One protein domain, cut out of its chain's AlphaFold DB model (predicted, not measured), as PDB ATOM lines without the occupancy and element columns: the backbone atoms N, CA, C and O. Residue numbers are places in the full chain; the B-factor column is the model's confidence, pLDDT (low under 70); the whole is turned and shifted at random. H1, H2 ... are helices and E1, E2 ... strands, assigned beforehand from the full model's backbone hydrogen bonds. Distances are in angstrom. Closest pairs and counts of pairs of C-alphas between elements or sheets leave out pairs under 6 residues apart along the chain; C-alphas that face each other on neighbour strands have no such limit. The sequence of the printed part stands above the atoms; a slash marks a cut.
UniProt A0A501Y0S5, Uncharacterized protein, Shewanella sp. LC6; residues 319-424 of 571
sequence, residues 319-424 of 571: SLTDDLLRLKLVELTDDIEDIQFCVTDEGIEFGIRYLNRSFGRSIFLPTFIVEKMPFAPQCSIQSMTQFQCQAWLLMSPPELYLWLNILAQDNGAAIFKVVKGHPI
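What this domain is: This is residues 319 to 424 of the 571 residues of an uncharacterized protein of Shewanella sp. LC6 (UniProt A0A501Y0S5). A wall of three antiparallel strands, E2 E3 E4, has H3 and H4 over one face, two layers, with a small two-strand ribbon, E1 and E5, near one end and H2 with the long loop 371 to 385 at the other. H1 packs on E1 of the ribbon and, with its first residues, on E2. The printed part has 106 residues, in the order H1 E1 E2 E3 E4 H2 H3 H4 E5, class mixed. It is compact and rounded, with a radius of gyration of the C-alphas of 13.0 A and spans of 36 by 28 by 22 A.

Where its parts are: H1, residues 321 to 326, begins with C-alpha 321 at (144.258, 156.761, 192.403). E1 is 330 to 332, E2 336 to 344 at 23.5 A, E3 347 to 354 at 22.9 A and E4 363 to 366. H2 is 367 to 370, H3 386 to 395 at 14.1 A, and H4 398 to 410 at 18.6 A. E5, 416 to 419, ends with C-alpha 419 at (156.307, 161.005, 191.689).

How they stand to each other: E2, E3 and E4 form a meander, each strand the antiparallel neighbour of the one before; E2 and E3 are a hairpin, as are E3 and E4. N 340 and O 351 are 2.8 A apart, as are N 348 and O 365. H4 lies over E4 at a height over the sheet of 9.4 A, slantwise at 47 degrees on the local plane, which is fitted to just 6 C-alphas. The closest C-alphas of E2 and H3, Val 343 and Gln 386, are 6.4 A apart. H1 and H2 only graze this sheet. H3 and H4 are only just apart, closest 8.2 A. Antiparallel E1 and E5 have N 331 and O 418 at 2.9 A. In H1, H3 and H4 every O i to N i+4 pair is within hydrogen-bond range; H2 is too short for one.

The domain as a whole: The C-alphas farthest apart, Asn 356 and Gln 378, are 38.7 A apart. The printed part has no cut; H2 to H3 is a long link. Mean pLDDT of the printed part is 72.8, with 34 residues under 70, among them 355 to 362 and 372 to 388.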
ATOM      1  N   SER A 319     140.942 150.332 192.574       81.69
ATOM      2  CA  SER A 319     141.472 151.679 192.301       81.69
ATOM      3  C   SER A 319     142.671 152.001 193.201       81.69
ATOM      4  O   SER A 319     142.643 151.751 194.406       81.69
ATOM      5  N   LEU A 320     143.716 152.574 192.603       84.88
ATOM      6  CA  LEU A 320     144.934 153.059 193.258       84.88
ATOM      7  C   LEU A 320     144.956 154.594 193.387       84.88
ATOM      8  O   LEU A 320     145.745 155.136 194.159       84.88
ATOM      9  N   THR A 321     144.139 155.307 192.605       84.25
ATOM     10  CA  THR A 321     144.258 156.761 192.403       84.25
ATOM     11  C   THR A 321     144.116 157.559 193.687       84.25
ATOM     12  O   THR A 321     144.983 158.380 193.995       84.25
ATOM     13  N   ASP A 322     143.056 157.310 194.453       77.50
ATOM     14  CA  ASP A 322     142.771 158.092 195.656       77.50
ATOM     15  C   ASP A 322     143.875 157.927 196.704       77.50
ATOM     16  O   ASP A 322     144.293 158.907 197.326       77.50
ATOM     17  N   ASP A 323     144.419 156.718 196.856       77.50
ATOM     18  CA  ASP A 323     145.523 156.457 197.781       77.50
ATOM     19  C   ASP A 323     146.830 157.103 197.329       77.50
ATOM     20  O   ASP A 323     147.518 157.726 198.144       77.50
ATOM     21  N   LEU A 324     147.158 157.026 196.036       80.38
ATOM     22  CA  LEU A 324     148.347 157.673 195.485       80.38
ATOM     23  C   LEU A 324     148.315 159.197 195.677       80.38
ATOM     24  O   LEU A 324     149.326 159.794 196.066       80.38
ATOM     25  N   LEU A 325     147.159 159.821 195.435       79.12
ATOM     26  CA  LEU A 325     146.958 161.263 195.595       79.12
ATOM     27  C   LEU A 325     146.953 161.675 197.071       79.12
ATOM     28  O   LEU A 325     147.638 162.627 197.456       79.12
ATOM     29  N   ARG A 326     146.226 160.943 197.925       75.50
ATOM     30  CA  ARG A 326     146.122 161.215 199.369       75.50
ATOM     31  C   ARG A 326     147.478 161.131 200.061       75.50
ATOM     32  O   ARG A 326     147.786 161.973 200.905       75.50
ATOM     33  N   LEU A 327     148.292 160.142 199.696       70.25
ATOM     34  CA  LEU A 327     149.648 159.967 200.222       70.25
ATOM     35  C   LEU A 327     150.674 160.899 199.559       70.25
ATOM     36  O   LEU A 327     151.846 160.866 199.930       70.25
ATOM     37  N   LYS A 328     150.251 161.742 198.602       78.19
ATOM     38  CA  LYS A 328     151.122 162.625 197.806       78.19
ATOM     39  C   LYS A 328     152.281 161.865 197.152       78.19
ATOM     40  O   LYS A 328     153.375 162.403 196.976       78.19
ATOM     41  N   LEU A 329     152.044 160.598 196.817       75.94
ATOM     42  CA  LEU A 329     153.020 159.751 196.144       75.94
ATOM     43  C   LEU A 329     153.152 160.144 194.681       75.94
ATOM     44  O   LEU A 329     154.236 159.996 194.130       75.94
ATOM     45  N   VAL A 330     152.089 160.662 194.064       81.75
ATOM     46  CA  VAL A 330     152.106 161.121 192.672       81.75
ATOM     47  C   VAL A 330     151.265 162.383 192.482       81.75
ATOM     48  O   VAL A 330     150.355 162.660 193.262       81.75
ATOM     49  N   GLU A 331     151.529 163.102 191.394       84.75
ATOM     50  CA  GLU A 331     150.585 164.041 190.782       84.75
ATOM     51  C   GLU A 331     150.223 163.513 189.391       84.75
ATOM     52  O   GLU A 331     151.115 163.170 188.610       84.75
ATOM     53  N   LEU A 332     148.929 163.425 189.085       84.31
ATOM     54  CA  LEU A 332     148.419 162.874 187.824       84.31
ATOM     55  C   LEU A 332     148.372 163.929 186.713       84.31
ATOM     56  O   LEU A 332     148.286 165.130 186.985       84.31
ATOM     57  N   THR A 333     148.409 163.501 185.449       78.06
ATOM     58  CA  THR A 333     148.031 164.382 184.336       78.06
ATOM     59  C   THR A 333     146.535 164.703 184.361       78.06
ATOM     60  O   THR A 333     145.730 163.926 184.864       78.06
ATOM     61  N   ASP A 334     146.158 165.879 183.843       73.88
ATOM     62  CA  ASP A 334     144.798 166.441 183.998       73.88
ATOM     63  C   ASP A 334     143.705 165.618 183.297       73.88
ATOM     64  O   ASP A 334     142.515 165.859 183.481       73.88
ATOM     65  N   ASP A 335     144.108 164.673 182.454       72.38
ATOM     66  CA  ASP A 335     143.263 163.794 181.666       72.38
ATOM     67  C   ASP A 335     143.030 162.418 182.308       72.38
ATOM     68  O   ASP A 335     142.252 161.640 181.756       72.38
ATOM     69  N   ILE A 336     143.645 162.119 183.457       77.19
ATOM     70  CA  ILE A 336     143.489 160.848 184.183       77.19
ATOM     71  C   ILE A 336     142.347 160.957 185.198       77.19
ATOM     72  O   ILE A 336     142.337 161.840 186.049       77.19
ATOM     73  N   GLU A 337     141.393 160.031 185.117       76.81
ATOM     74  CA  GLU A 337     140.282 159.897 186.066       76.81
ATOM     75  C   GLU A 337     140.590 158.837 187.131       76.81
ATOM     76  O   GLU A 337     140.356 159.068 188.312       76.81
ATOM     77  N   ASP A 338     141.118 157.677 186.725       80.56
ATOM     78  CA  ASP A 338     141.379 156.559 187.633       80.56
ATOM     79  C   ASP A 338     142.525 155.665 187.124       80.56
ATOM     80  O   ASP A 338     142.758 155.545 185.918       80.56
ATOM     81  N   ILE A 339     143.228 155.018 188.048       84.38
ATOM     82  CA  ILE A 339     144.263 154.016 187.811       84.38
ATOM     83  C   ILE A 339     143.837 152.800 188.610       84.38
ATOM     84  O   ILE A 339     143.886 152.799 189.836       84.38
ATOM     85  N   GLN A 340     143.421 151.764 187.905       85.25
ATOM     86  CA  GLN A 340     142.991 150.513 188.496       85.25
ATOM     87  C   GLN A 340     144.060 149.453 188.292       85.25
ATOM     88  O   GLN A 340     144.788 149.494 187.303       85.25
ATOM     89  N   PHE A 341     144.135 148.480 189.187       85.44
ATOM     90  CA  PHE A 341     144.999 147.324 189.012       85.44
ATOM     91  C   PHE A 341     144.266 146.026 189.356       85.44
ATOM     92  O   PHE A 341     143.307 146.004 190.130       85.44
ATOM     93  N   CYS A 342     144.724 144.926 188.769       80.62
ATOM     94  CA  CYS A 342     144.263 143.584 189.073       80.62
ATOM     95  C   CYS A 342     145.435 142.602 189.026       80.62
ATOM     96  O   CYS A 342     146.302 142.682 188.158       80.62
ATOM     97  N   VAL A 343     145.455 141.660 189.967       77.06
ATOM     98  CA  VAL A 343     146.422 140.561 189.982       77.06
ATOM     99  C   VAL A 343     145.859 139.393 189.178       77.06
ATOM    100  O   VAL A 343     144.753 138.925 189.451       77.06
ATOM    101  N   THR A 344     146.644 138.912 188.223       72.19
ATOM    102  CA  THR A 344     146.344 137.764 187.360       72.19
ATOM    103  C   THR A 344     147.371 136.652 187.579       72.19
ATOM    104  O   THR A 344     148.415 136.872 188.194       72.19
ATOM    105  N   ASP A 345     147.109 135.465 187.031       66.38
ATOM    106  CA  ASP A 345     148.051 134.338 187.093       66.38
ATOM    107  C   ASP A 345     149.394 134.660 186.405       66.38
ATOM    108  O   ASP A 345     150.436 134.112 186.763       66.38
ATOM    109  N   GLU A 346     149.388 135.571 185.430       71.81
ATOM    110  CA  GLU A 346     150.555 135.906 184.612       71.81
ATOM    111  C   GLU A 346     151.309 137.157 185.112       71.81
ATOM    112  O   GLU A 346     152.435 137.404 184.667       71.81
ATOM    113  N   GLY A 347     150.717 137.958 186.006       77.69
ATOM    114  CA  GLY A 347     151.278 139.238 186.449       77.69
ATOM    115  C   GLY A 347     150.238 140.236 186.965       77.69
ATOM    116  O   GLY A 347     149.112 139.868 187.298       77.69
ATOM    117  N   ILE A 348     150.607 141.515 187.017       83.50
ATOM    118  CA  ILE A 348     149.732 142.613 187.447       83.50
ATOM    119  C   ILE A 348     149.284 143.404 186.217       83.50
ATOM    120  O   ILE A 348     150.107 143.889 185.442       83.50
ATOM    121  N   GLU A 349     147.977 143.556 186.047       83.88
ATOM    122  CA  GLU A 349     147.375 144.359 184.988       83.88
ATOM    123  C   GLU A 349     146.918 145.706 185.550       83.88
ATOM    124  O   GLU A 349     146.184 145.746 186.532       83.88
ATOM    125  N   PHE A 350     147.320 146.807 184.917       83.56
ATOM    126  CA  PHE A 350     146.907 148.165 185.261       83.56
ATOM    127  C   PHE A 350     145.983 148.726 184.182       83.56
ATOM    128  O   PHE A 350     146.364 148.847 183.016       83.56
ATOM    129  N   GLY A 351     144.769 149.102 184.567       78.00
ATOM    130  CA  GLY A 351     143.820 149.821 183.726       78.00
ATOM    131  C   GLY A 351     143.885 151.320 183.997       78.00
ATOM    132  O   GLY A 351     143.673 151.750 185.124       78.00
ATOM    133  N   ILE A 352     144.131 152.131 182.966       78.12
ATOM    134  CA  ILE A 352     144.123 153.595 183.091       78.12
ATOM    135  C   ILE A 352     142.846 154.143 182.464       78.12
ATOM    136  O   ILE A 352     142.555 153.917 181.280       78.12
ATOM    137  N   ARG A 353     142.087 154.884 183.265       73.25
ATOM    138  CA  ARG A 353     140.846 155.533 182.863       73.25
ATOM    139  C   ARG A 353     141.100 157.018 182.630       73.25
ATOM    140  O   ARG A 353     141.575 157.717 183.518       73.25
ATOM    141  N   TYR A 354     140.756 157.488 181.434       71.44
ATOM    142  CA  TYR A 354     140.932 158.879 181.020       71.44
ATOM    143  C   TYR A 354     139.585 159.607 180.947       71.44
ATOM    144  O   TYR A 354     138.581 159.027 180.526       71.44
ATOM    145  N   LEU A 355     139.577 160.906 181.248       63.75
ATOM    146  CA  LEU A 355     138.416 161.776 181.072       63.75
ATOM    147  C   LEU A 355     137.891 161.709 179.627       63.75
ATOM    148  O   LEU A 355     138.607 161.981 178.662       63.75
ATOM    149  N   ASN A 356     136.602 161.384 179.479       51.25
ATOM    150  CA  ASN A 356     135.883 161.304 178.199       51.25
ATOM    151  C   ASN A 356     136.438 160.284 177.182       51.25
ATOM    152  O   ASN A 356     136.132 160.379 175.989       51.25
ATOM    153  N   ARG A 357     137.225 159.293 177.620       53.78
ATOM    154  CA  ARG A 357     137.651 158.156 176.789       53.78
ATOM    155  C   ARG A 357     137.323 156.845 177.504       53.78
ATOM    156  O   ARG A 357     137.354 156.768 178.727       53.78
ATOM    157  N   SER A 358     137.005 155.797 176.745       45.94
ATOM    158  CA  SER A 358     137.004 154.430 177.284       45.94
ATOM    159  C   SER A 358     138.421 154.046 177.729       45.94
ATOM    160  O   SER A 358     139.375 154.617 177.198       45.94
ATOM    161  N   PHE A 359     138.550 153.089 178.661       48.06
ATOM    162  CA  PHE A 359     139.838 152.575 179.155       48.06
ATOM    163  C   PHE A 359     140.884 152.486 178.036       48.06
ATOM    164  O   PHE A 359     140.631 151.892 176.980       48.06
ATOM    165  N   GLY A 360     142.048 153.102 178.269       52.00
ATOM    166  CA  GLY A 360     143.221 152.864 177.432       52.00
ATOM    167  C   GLY A 360     143.607 151.384 177.490       52.00
ATOM    168  O   GLY A 360     143.156 150.657 178.375       52.00
ATOM    169  N   ARG A 361     144.428 150.916 176.539       55.38
ATOM    170  CA  ARG A 361     145.005 149.561 176.614       55.38
ATOM    171  C   ARG A 361     145.625 149.357 177.998       55.38
ATOM    172  O   ARG A 361     146.331 150.242 178.479       55.38
ATOM    173  N   SER A 362     145.332 148.224 178.626       67.62
ATOM    174  CA  SER A 362     145.885 147.883 179.927       67.62
ATOM    175  C   SER A 362     147.400 147.712 179.845       67.62
ATOM    176  O   SER A 362     147.942 147.224 178.851       67.62
ATOM    177  N   ILE A 363     148.092 148.155 180.890       76.81
ATOM    178  CA  ILE A 363     149.529 147.954 181.048       76.81
ATOM    179  C   ILE A 363     149.715 146.675 181.834       76.81
ATOM    180  O   ILE A 363     149.281 146.572 182.976       76.81
ATOM    181  N   PHE A 364     150.381 145.710 181.225       79.75
ATOM    182  CA  PHE A 364     150.616 144.424 181.848       79.75
ATOM    183  C   PHE A 364     152.063 144.318 182.335       79.75
ATOM    184  O   PHE A 364     152.998 144.496 181.553       79.75
ATOM    185  N   LEU A 365     152.239 144.031 183.625       79.81
ATOM    186  CA  LEU A 365     153.521 143.733 184.260       79.81
ATOM    187  C   LEU A 365     153.601 142.231 184.568       79.81
ATOM    188  O   LEU A 365     153.030 141.789 185.566       79.81
ATOM    189  N   PRO A 366     154.321 141.435 183.758       77.31
ATOM    190  CA  PRO A 366     154.471 140.004 183.988       77.31
ATOM    191  C   PRO A 366     155.145 139.678 185.324       77.31
ATOM    192  O   PRO A 366     156.107 140.346 185.717       77.31
ATOM    193  N   THR A 367     154.732 138.581 185.961       77.62
ATOM    194  CA  THR A 367     155.280 138.108 187.246       77.62
ATOM    195  C   THR A 367     156.807 138.005 187.224       77.62
ATOM    196  O   THR A 367     157.467 138.547 188.103       77.62
ATOM    197  N   PHE A 368     157.389 137.434 186.161       73.38
ATOM    198  CA  PHE A 368     158.846 137.266 186.033       73.38
ATOM    199  C   PHE A 368     159.633 138.589 185.990       73.38
ATOM    200  O   PHE A 368     160.855 138.586 186.145       73.38
ATOM    201  N   ILE A 369     158.962 139.707 185.699       71.44
ATOM    202  CA  ILE A 369     159.559 141.045 185.686       71.44
ATOM    203  C   ILE A 369     159.440 141.669 187.060       71.44
ATOM    204  O   ILE A 369     160.429 142.202 187.557       71.44
ATOM    205  N   VAL A 370     158.273 141.550 187.692       74.06
ATOM    206  CA  VAL A 370     158.077 142.032 189.060       74.06
ATOM    207  C   VAL A 370     159.017 141.312 190.033       74.06
ATOM    208  O   VAL A 370     159.641 141.965 190.860       74.06
ATOM    209  N   GLU A 371     159.231 140.005 189.863       72.69
ATOM    210  CA  GLU A 371     160.187 139.202 190.649       72.69
ATOM    211  C   GLU A 371     161.658 139.607 190.447       72.69
ATOM    212  O   GLU A 371     162.505 139.322 191.290       72.69
ATOM    213  N   LYS A 372     161.987 140.277 189.337       67.25
ATOM    214  CA  LYS A 372     163.339 140.792 189.053       67.25
ATOM    215  C   LYS A 372     163.531 142.240 189.491       67.25
ATOM    216  O   LYS A 372     164.631 142.775 189.332       67.25
ATOM    217  N   MET A 373     162.484 142.894 189.989       69.00
ATOM    218  CA  MET A 373     162.610 144.254 190.492       69.00
ATOM    219  C   MET A 373     163.470 144.257 191.764       69.00
ATOM    220  O   MET A 373     163.375 143.335 192.572       69.00
ATOM    221  N   PRO A 374     164.271 145.310 192.005       56.91
ATOM    222  CA  PRO A 374     165.071 145.439 193.230       56.91
ATOM    223  C   PRO A 374     164.253 145.408 194.537       56.91
ATOM    224  O   PRO A 374     164.818 145.268 195.613       56.91
ATOM    225  N   PHE A 375     162.936 145.573 194.423       65.31
ATOM    226  CA  PHE A 375     161.926 145.661 195.478       65.31
ATOM    227  C   PHE A 375     160.783 144.668 195.211       65.31
ATOM    228  O   PHE A 375     159.619 144.920 195.539       65.31
ATOM    229  N   ALA A 376     161.109 143.559 194.542       68.12
ATOM    230  CA  ALA A 376     160.176 142.477 194.303       68.12
ATOM    231  C   ALA A 376     159.513 142.037 195.619       68.12
ATOM    232  O   ALA A 376     160.174 141.997 196.664       68.12
ATOM    233  N   PRO A 377     158.219 141.699 195.589       66.81
ATOM    234  CA  PRO A 377     157.562 141.123 196.746       66.81
ATOM    235  C   PRO A 377     158.269 139.827 197.175       66.81
ATOM    236  O   PRO A 377     158.626 138.997 196.341       66.81
ATOM    237  N   GLN A 378     158.478 139.665 198.485       63.47
ATOM    238  CA  GLN A 378     159.162 138.502 199.081       63.47
ATOM    239  C   GLN A 378     158.332 137.210 198.975       63.47
ATOM    240  O   GLN A 378     158.876 136.110 199.032       63.47
ATOM    241  N   CYS A 379     157.016 137.333 198.795       61.75
ATOM    242  CA  CYS A 379     156.125 136.227 198.474       61.75
ATOM    243  C   CYS A 379     155.644 136.324 197.021       61.75
ATOM    244  O   CYS A 379     155.656 137.391 196.406       61.75
ATOM    245  N   SER A 380     155.211 135.193 196.459       68.56
ATOM    246  CA  SER A 380     154.703 135.164 195.087       68.56
ATOM    247  C   SER A 380     153.515 136.116 194.938       68.56
ATOM    248  O   SER A 380     152.555 136.041 195.704       68.56
ATOM    249  N   ILE A 381     153.525 136.953 193.901       67.38
ATOM    250  CA  ILE A 381     152.414 137.868 193.575       67.38
ATOM    251  C   ILE A 381     151.100 137.104 193.404       67.38
ATOM    252  O   ILE A 381     150.036 137.607 193.742       67.38
ATOM    253  N   GLN A 382     151.171 135.854 192.942       66.25
ATOM    254  CA  GLN A 382     150.003 134.985 192.788       66.25
ATOM    255  C   GLN A 382     149.366 134.630 194.142       66.25
ATOM    256  O   GLN A 382     148.146 134.490 194.238       66.25
ATOM    257  N   SER A 383     150.192 134.518 195.189       62.19
ATOM    258  CA  SER A 383     149.748 134.328 196.575       62.19
ATOM    259  C   SER A 383     149.351 135.631 197.269       62.19
ATOM    260  O   SER A 383     148.716 135.582 198.319       62.19
ATOM    261  N   MET A 384     149.671 136.788 196.677       62.53
ATOM    262  CA  MET A 384     149.242 138.075 197.204       62.53
ATOM    263  C   MET A 384     147.755 138.308 196.922       62.53
ATOM    264  O   MET A 384     147.247 138.160 195.801       62.53
ATOM    265  N   THR A 385     147.051 138.726 197.966       62.00
ATOM    266  CA  THR A 385     145.735 139.358 197.852       62.00
ATOM    267  C   THR A 385     145.854 140.677 197.078       62.00
ATOM    268  O   THR A 385     146.930 141.280 197.022       62.00
ATOM    269  N   GLN A 386     144.755 141.174 196.493       63.78
ATOM    270  CA  GLN A 386     144.766 142.513 195.878       63.78
ATOM    271  C   GLN A 386     145.195 143.587 196.882       63.78
ATOM    272  O   GLN A 386     145.936 144.495 196.523       63.78
ATOM    273  N   PHE A 387     144.819 143.418 198.150       57.84
ATOM    274  CA  PHE A 387     145.247 144.266 199.253       57.84
ATOM    275  C   PHE A 387     146.772 144.275 199.455       57.84
ATOM    276  O   PHE A 387     147.384 145.341 199.460       57.84
ATOM    277  N   GLN A 388     147.400 143.102 199.582       64.06
ATOM    278  CA  GLN A 388     148.860 142.998 199.720       64.06
ATOM    279  C   GLN A 388     149.570 143.598 198.507       64.06
ATOM    280  O   GLN A 388     150.570 144.295 198.657       64.06
ATOM    281  N   CYS A 389     149.010 143.392 197.314       74.88
ATOM    282  CA  CYS A 389     149.522 143.997 196.095       74.88
ATOM    283  C   CYS A 389     149.386 145.530 196.118       74.88
ATOM    284  O   CYS A 389     150.343 146.212 195.782       74.88
ATOM    285  N   GLN A 390     148.259 146.097 196.558       73.94
ATOM    286  CA  GLN A 390     148.081 147.551 196.695       73.94
ATOM    287  C   GLN A 390     149.032 148.148 197.729       73.94
ATOM    288  O   GLN A 390     149.690 149.144 197.445       73.94
ATOM    289  N   ALA A 391     149.148 147.534 198.909       72.19
ATOM    290  CA  ALA A 391     150.076 147.973 199.946       72.19
ATOM    291  C   ALA A 391     151.525 147.953 199.435       72.19
ATOM    292  O   ALA A 391     152.248 148.938 199.585       72.19
ATOM    293  N   TRP A 392     151.916 146.875 198.750       81.69
ATOM    294  CA  TRP A 392     153.212 146.780 198.085       81.69
ATOM    295  C   TRP A 392     153.394 147.874 197.020       81.69
ATOM    296  O   TRP A 392     154.430 148.540 197.006       81.69
ATOM    297  N   LEU A 393     152.385 148.137 196.180       81.75
ATOM    298  CA  LEU A 393     152.427 149.209 195.179       81.75
ATOM    299  C   LEU A 393     152.636 150.579 195.836       81.75
ATOM    300  O   LEU A 393     153.542 151.308 195.440       81.75
ATOM    301  N   LEU A 394     151.878 150.918 196.880       78.75
ATOM    302  CA  LEU A 394     152.002 152.201 197.589       78.75
ATOM    303  C   LEU A 394     153.367 152.374 198.275       78.75
ATOM    304  O   LEU A 394     153.886 153.491 198.348       78.75
ATOM    305  N   MET A 395     153.971 151.277 198.734       72.44
ATOM    306  CA  MET A 395     155.311 151.268 199.331       72.44
ATOM    307  C   MET A 395     156.438 151.200 198.293       72.44
ATOM    308  O   MET A 395     157.588 151.495 198.620       72.44
ATOM    309  N   SER A 396     156.116 150.879 197.038       73.75
ATOM    310  CA  SER A 396     157.104 150.725 195.976       73.75
ATOM    311  C   SER A 396     157.901 152.017 195.738       73.75
ATOM    312  O   SER A 396     157.428 153.146 195.967       73.75
ATOM    313  N   PRO A 397     159.156 151.893 195.290       72.56
ATOM    314  CA  PRO A 397     159.995 153.045 195.036       72.56
ATOM    315  C   PRO A 397     159.575 153.750 193.728       72.56
ATOM    316  O   PRO A 397     158.839 153.180 192.915       72.56
ATOM    317  N   PRO A 398     159.994 155.016 193.525       74.00
ATOM    318  CA  PRO A 398     159.602 155.823 192.365       74.00
ATOM    319  C   PRO A 398     159.791 155.127 191.014       74.00
ATOM    320  O   PRO A 398     159.001 155.332 190.097       74.00
ATOM    321  N   GLU A 399     160.812 154.284 190.897       75.38
ATOM    322  CA  GLU A 399     161.190 153.546 189.696       75.38
ATOM    323  C   GLU A 399     160.029 152.726 189.124       75.38
ATOM    324  O   GLU A 399     159.849 152.724 187.907       75.38
ATOM    325  N   LEU A 400     159.195 152.107 189.973       79.12
ATOM    326  CA  LEU A 400     158.012 151.373 189.516       79.12
ATOM    327  C   LEU A 400     157.036 152.291 188.770       79.12
ATOM    328  O   LEU A 400     156.548 151.960 187.691       79.12
ATOM    329  N   TYR A 401     156.777 153.470 189.329       82.12
ATOM    330  CA  TYR A 401     155.871 154.455 188.743       82.12
ATOM    331  C   TYR A 401     156.446 155.070 187.467       82.12
ATOM    332  O   TYR A 401     155.700 155.331 186.523       82.12
ATOM    333  N   LEU A 402     157.772 155.242 187.392       78.38
ATOM    334  CA  LEU A 402     158.437 155.612 186.143       78.38
ATOM    335  C   LEU A 402     158.260 154.530 185.070       78.38
ATOM    336  O   LEU A 402     157.995 154.872 183.919       78.38
ATOM    337  N   TRP A 403     158.363 153.245 185.418       80.12
ATOM    338  CA  TRP A 403     158.143 152.151 184.465       80.12
ATOM    339  C   TRP A 403     156.706 152.124 183.965       80.12
ATOM    340  O   TRP A 403     156.489 152.091 182.756       80.12
ATOM    341  N   LEU A 404     155.736 152.209 184.879       81.31
ATOM    342  CA  LEU A 404     154.321 152.326 184.530       81.31
ATOM    343  C   LEU A 404     154.092 153.505 183.579       81.31
ATOM    344  O   LEU A 404     153.409 153.353 182.570       81.31
ATOM    345  N   ASN A 405     154.726 154.652 183.835       81.94
ATOM    346  CA  ASN A 405     154.619 155.814 182.959       81.94
ATOM    347  C   ASN A 405     155.246 155.587 181.573       81.94
ATOM    348  O   ASN A 405     154.660 155.991 180.575       81.94
ATOM    349  N   ILE A 406     156.415 154.945 181.486       77.19
ATOM    350  CA  ILE A 406     157.069 154.631 180.203       77.19
ATOM    351  C   ILE A 406     156.208 153.659 179.384       77.19
ATOM    352  O   ILE A 406     155.995 153.884 178.192       77.19
ATOM    353  N   LEU A 407     155.668 152.617 180.021       77.12
ATOM    354  CA  LEU A 407     154.784 151.638 179.379       77.12
ATOM    355  C   LEU A 407     153.455 152.268 178.933       77.12
ATOM    356  O   LEU A 407     152.932 151.943 177.867       77.12
ATOM    357  N   ALA A 408     152.918 153.214 179.705       74.44
ATOM    358  CA  ALA A 408     151.748 153.993 179.302       74.44
ATOM    359  C   ALA A 408     152.040 154.860 178.075       74.44
ATOM    360  O   ALA A 408     151.237 154.929 177.141       74.44
ATOM    361  N   GLN A 409     153.212 155.497 178.051       73.56
ATOM    362  CA  GLN A 409     153.625 156.368 176.954       73.56
ATOM    363  C   GLN A 409     153.865 155.609 175.660       73.56
ATOM    364  O   GLN A 409     153.580 156.135 174.583       73.56
ATOM    365  N   ASP A 410     154.356 154.378 175.753       69.06
ATOM    366  CA  ASP A 410     154.451 153.470 174.615       69.06
ATOM    367  C   ASP A 410     153.061 153.136 174.038       69.06
ATOM    368  O   ASP A 410     152.882 153.054 172.824       69.06
ATOM    369  N   ASN A 411     152.038 153.109 174.898       62.53
ATOM    370  CA  ASN A 411     150.624 153.012 174.526       62.53
ATOM    371  C   ASN A 411     149.958 154.363 174.179       62.53
ATOM    372  O   ASN A 411     148.755 154.406 173.907       62.53
ATOM    373  N   GLY A 412     150.726 155.456 174.129       58.06
ATOM    374  CA  GLY A 412     150.295 156.754 173.603       58.06
ATOM    375  C   GLY A 412     149.837 157.791 174.632       58.06
ATOM    376  O   GLY A 412     149.302 158.820 174.215       58.06
ATOM    377  N   ALA A 413     150.031 157.573 175.937       65.81
ATOM    378  CA  ALA A 413     149.643 158.555 176.957       65.81
ATOM    379  C   ALA A 413     150.527 158.523 178.216       65.81
ATOM    380  O   ALA A 413     150.973 157.472 178.652       65.81
ATOM    381  N   ALA A 414     150.779 159.687 178.819       73.88
ATOM    382  CA  ALA A 414     151.434 159.781 180.126       73.88
ATOM    383  C   ALA A 414     150.400 159.629 181.256       73.88
ATOM    384  O   ALA A 414     149.225 159.919 181.042       73.88
ATOM    385  N   ILE A 415     150.836 159.176 182.434       78.06
ATOM    386  CA  ILE A 415     149.981 159.038 183.626       78.06
ATOM    387  C   ILE A 415     150.338 160.087 184.679       78.06
ATOM    388  O   ILE A 415     149.467 160.747 185.241       78.06
ATOM    389  N   PHE A 416     151.633 160.219 184.983       83.25
ATOM    390  CA  PHE A 416     152.100 161.022 186.109       83.25
ATOM    391  C   PHE A 416     152.834 162.277 185.619       83.25
ATOM    392  O   PHE A 416     153.612 162.242 184.663       83.25
ATOM    393  N   LYS A 417     152.605 163.395 186.306       77.38
ATOM    394  CA  LYS A 417     153.411 164.621 186.227       77.38
ATOM    395  C   LYS A 417     154.584 164.554 187.208       77.38
ATOM    396  O   LYS A 417     155.713 164.892 186.857       77.38
ATOM    397  N   VAL A 418     154.317 164.072 188.422       75.69
ATOM    398  CA  VAL A 418     155.253 164.042 189.556       75.69
ATOM    399  C   VAL A 418     155.132 162.704 190.282       75.69
ATOM    400  O   VAL A 418     154.035 162.168 190.393       75.69
ATOM    401  N   VAL A 419     156.245 162.174 190.795       76.12
ATOM    402  CA  VAL A 419     156.307 161.005 191.689       76.12
ATOM    403  C   VAL A 419     157.206 161.345 192.884       76.12
ATOM    404  O   VAL A 419     158.339 161.788 192.711       76.12
ATOM    405  N   LYS A 420     156.700 161.164 194.108       74.75
ATOM    406  CA  LYS A 420     157.324 161.511 195.402       74.75
ATOM    407  C   LYS A 420     157.929 162.924 195.423       74.75
ATOM    408  O   LYS A 420     159.050 163.123 195.876       74.75
ATOM    409  N   GLY A 421     157.192 163.903 194.895       60.03
ATOM    410  CA  GLY A 421     157.629 165.302 194.815       60.03
ATOM    411  C   GLY A 421     158.660 165.597 193.719       60.03
ATOM    412  O   GLY A 421     159.068 166.747 193.571       60.03
ATOM    413  N   HIS A 422     159.059 164.596 192.928       64.31
ATOM    414  CA  HIS A 422     159.968 164.765 191.801       64.31
ATOM    415  C   HIS A 422     159.217 164.686 190.466       64.31
ATOM    416  O   HIS A 422     158.548 163.687 190.193       64.31
ATOM    417  N   PRO A 423     159.307 165.718 189.617       66.25
ATOM    418  CA  PRO A 423     158.669 165.711 188.311       66.25
ATOM    419  C   PRO A 423     159.327 164.650 187.437       66.25
ATOM    420  O   PRO A 423     160.556 164.559 187.370       66.25
ATOM    421  N   ILE A 424     158.517 163.812 186.798       69.06
ATOM    422  CA  ILE A 424     159.047 162.634 186.114       69.06
ATOM    423  C   ILE A 424     159.477 162.940 184.682       69.06
ATOM    424  O   ILE A 424     158.855 163.724 183.960       69.06
TER     425      ILE A 424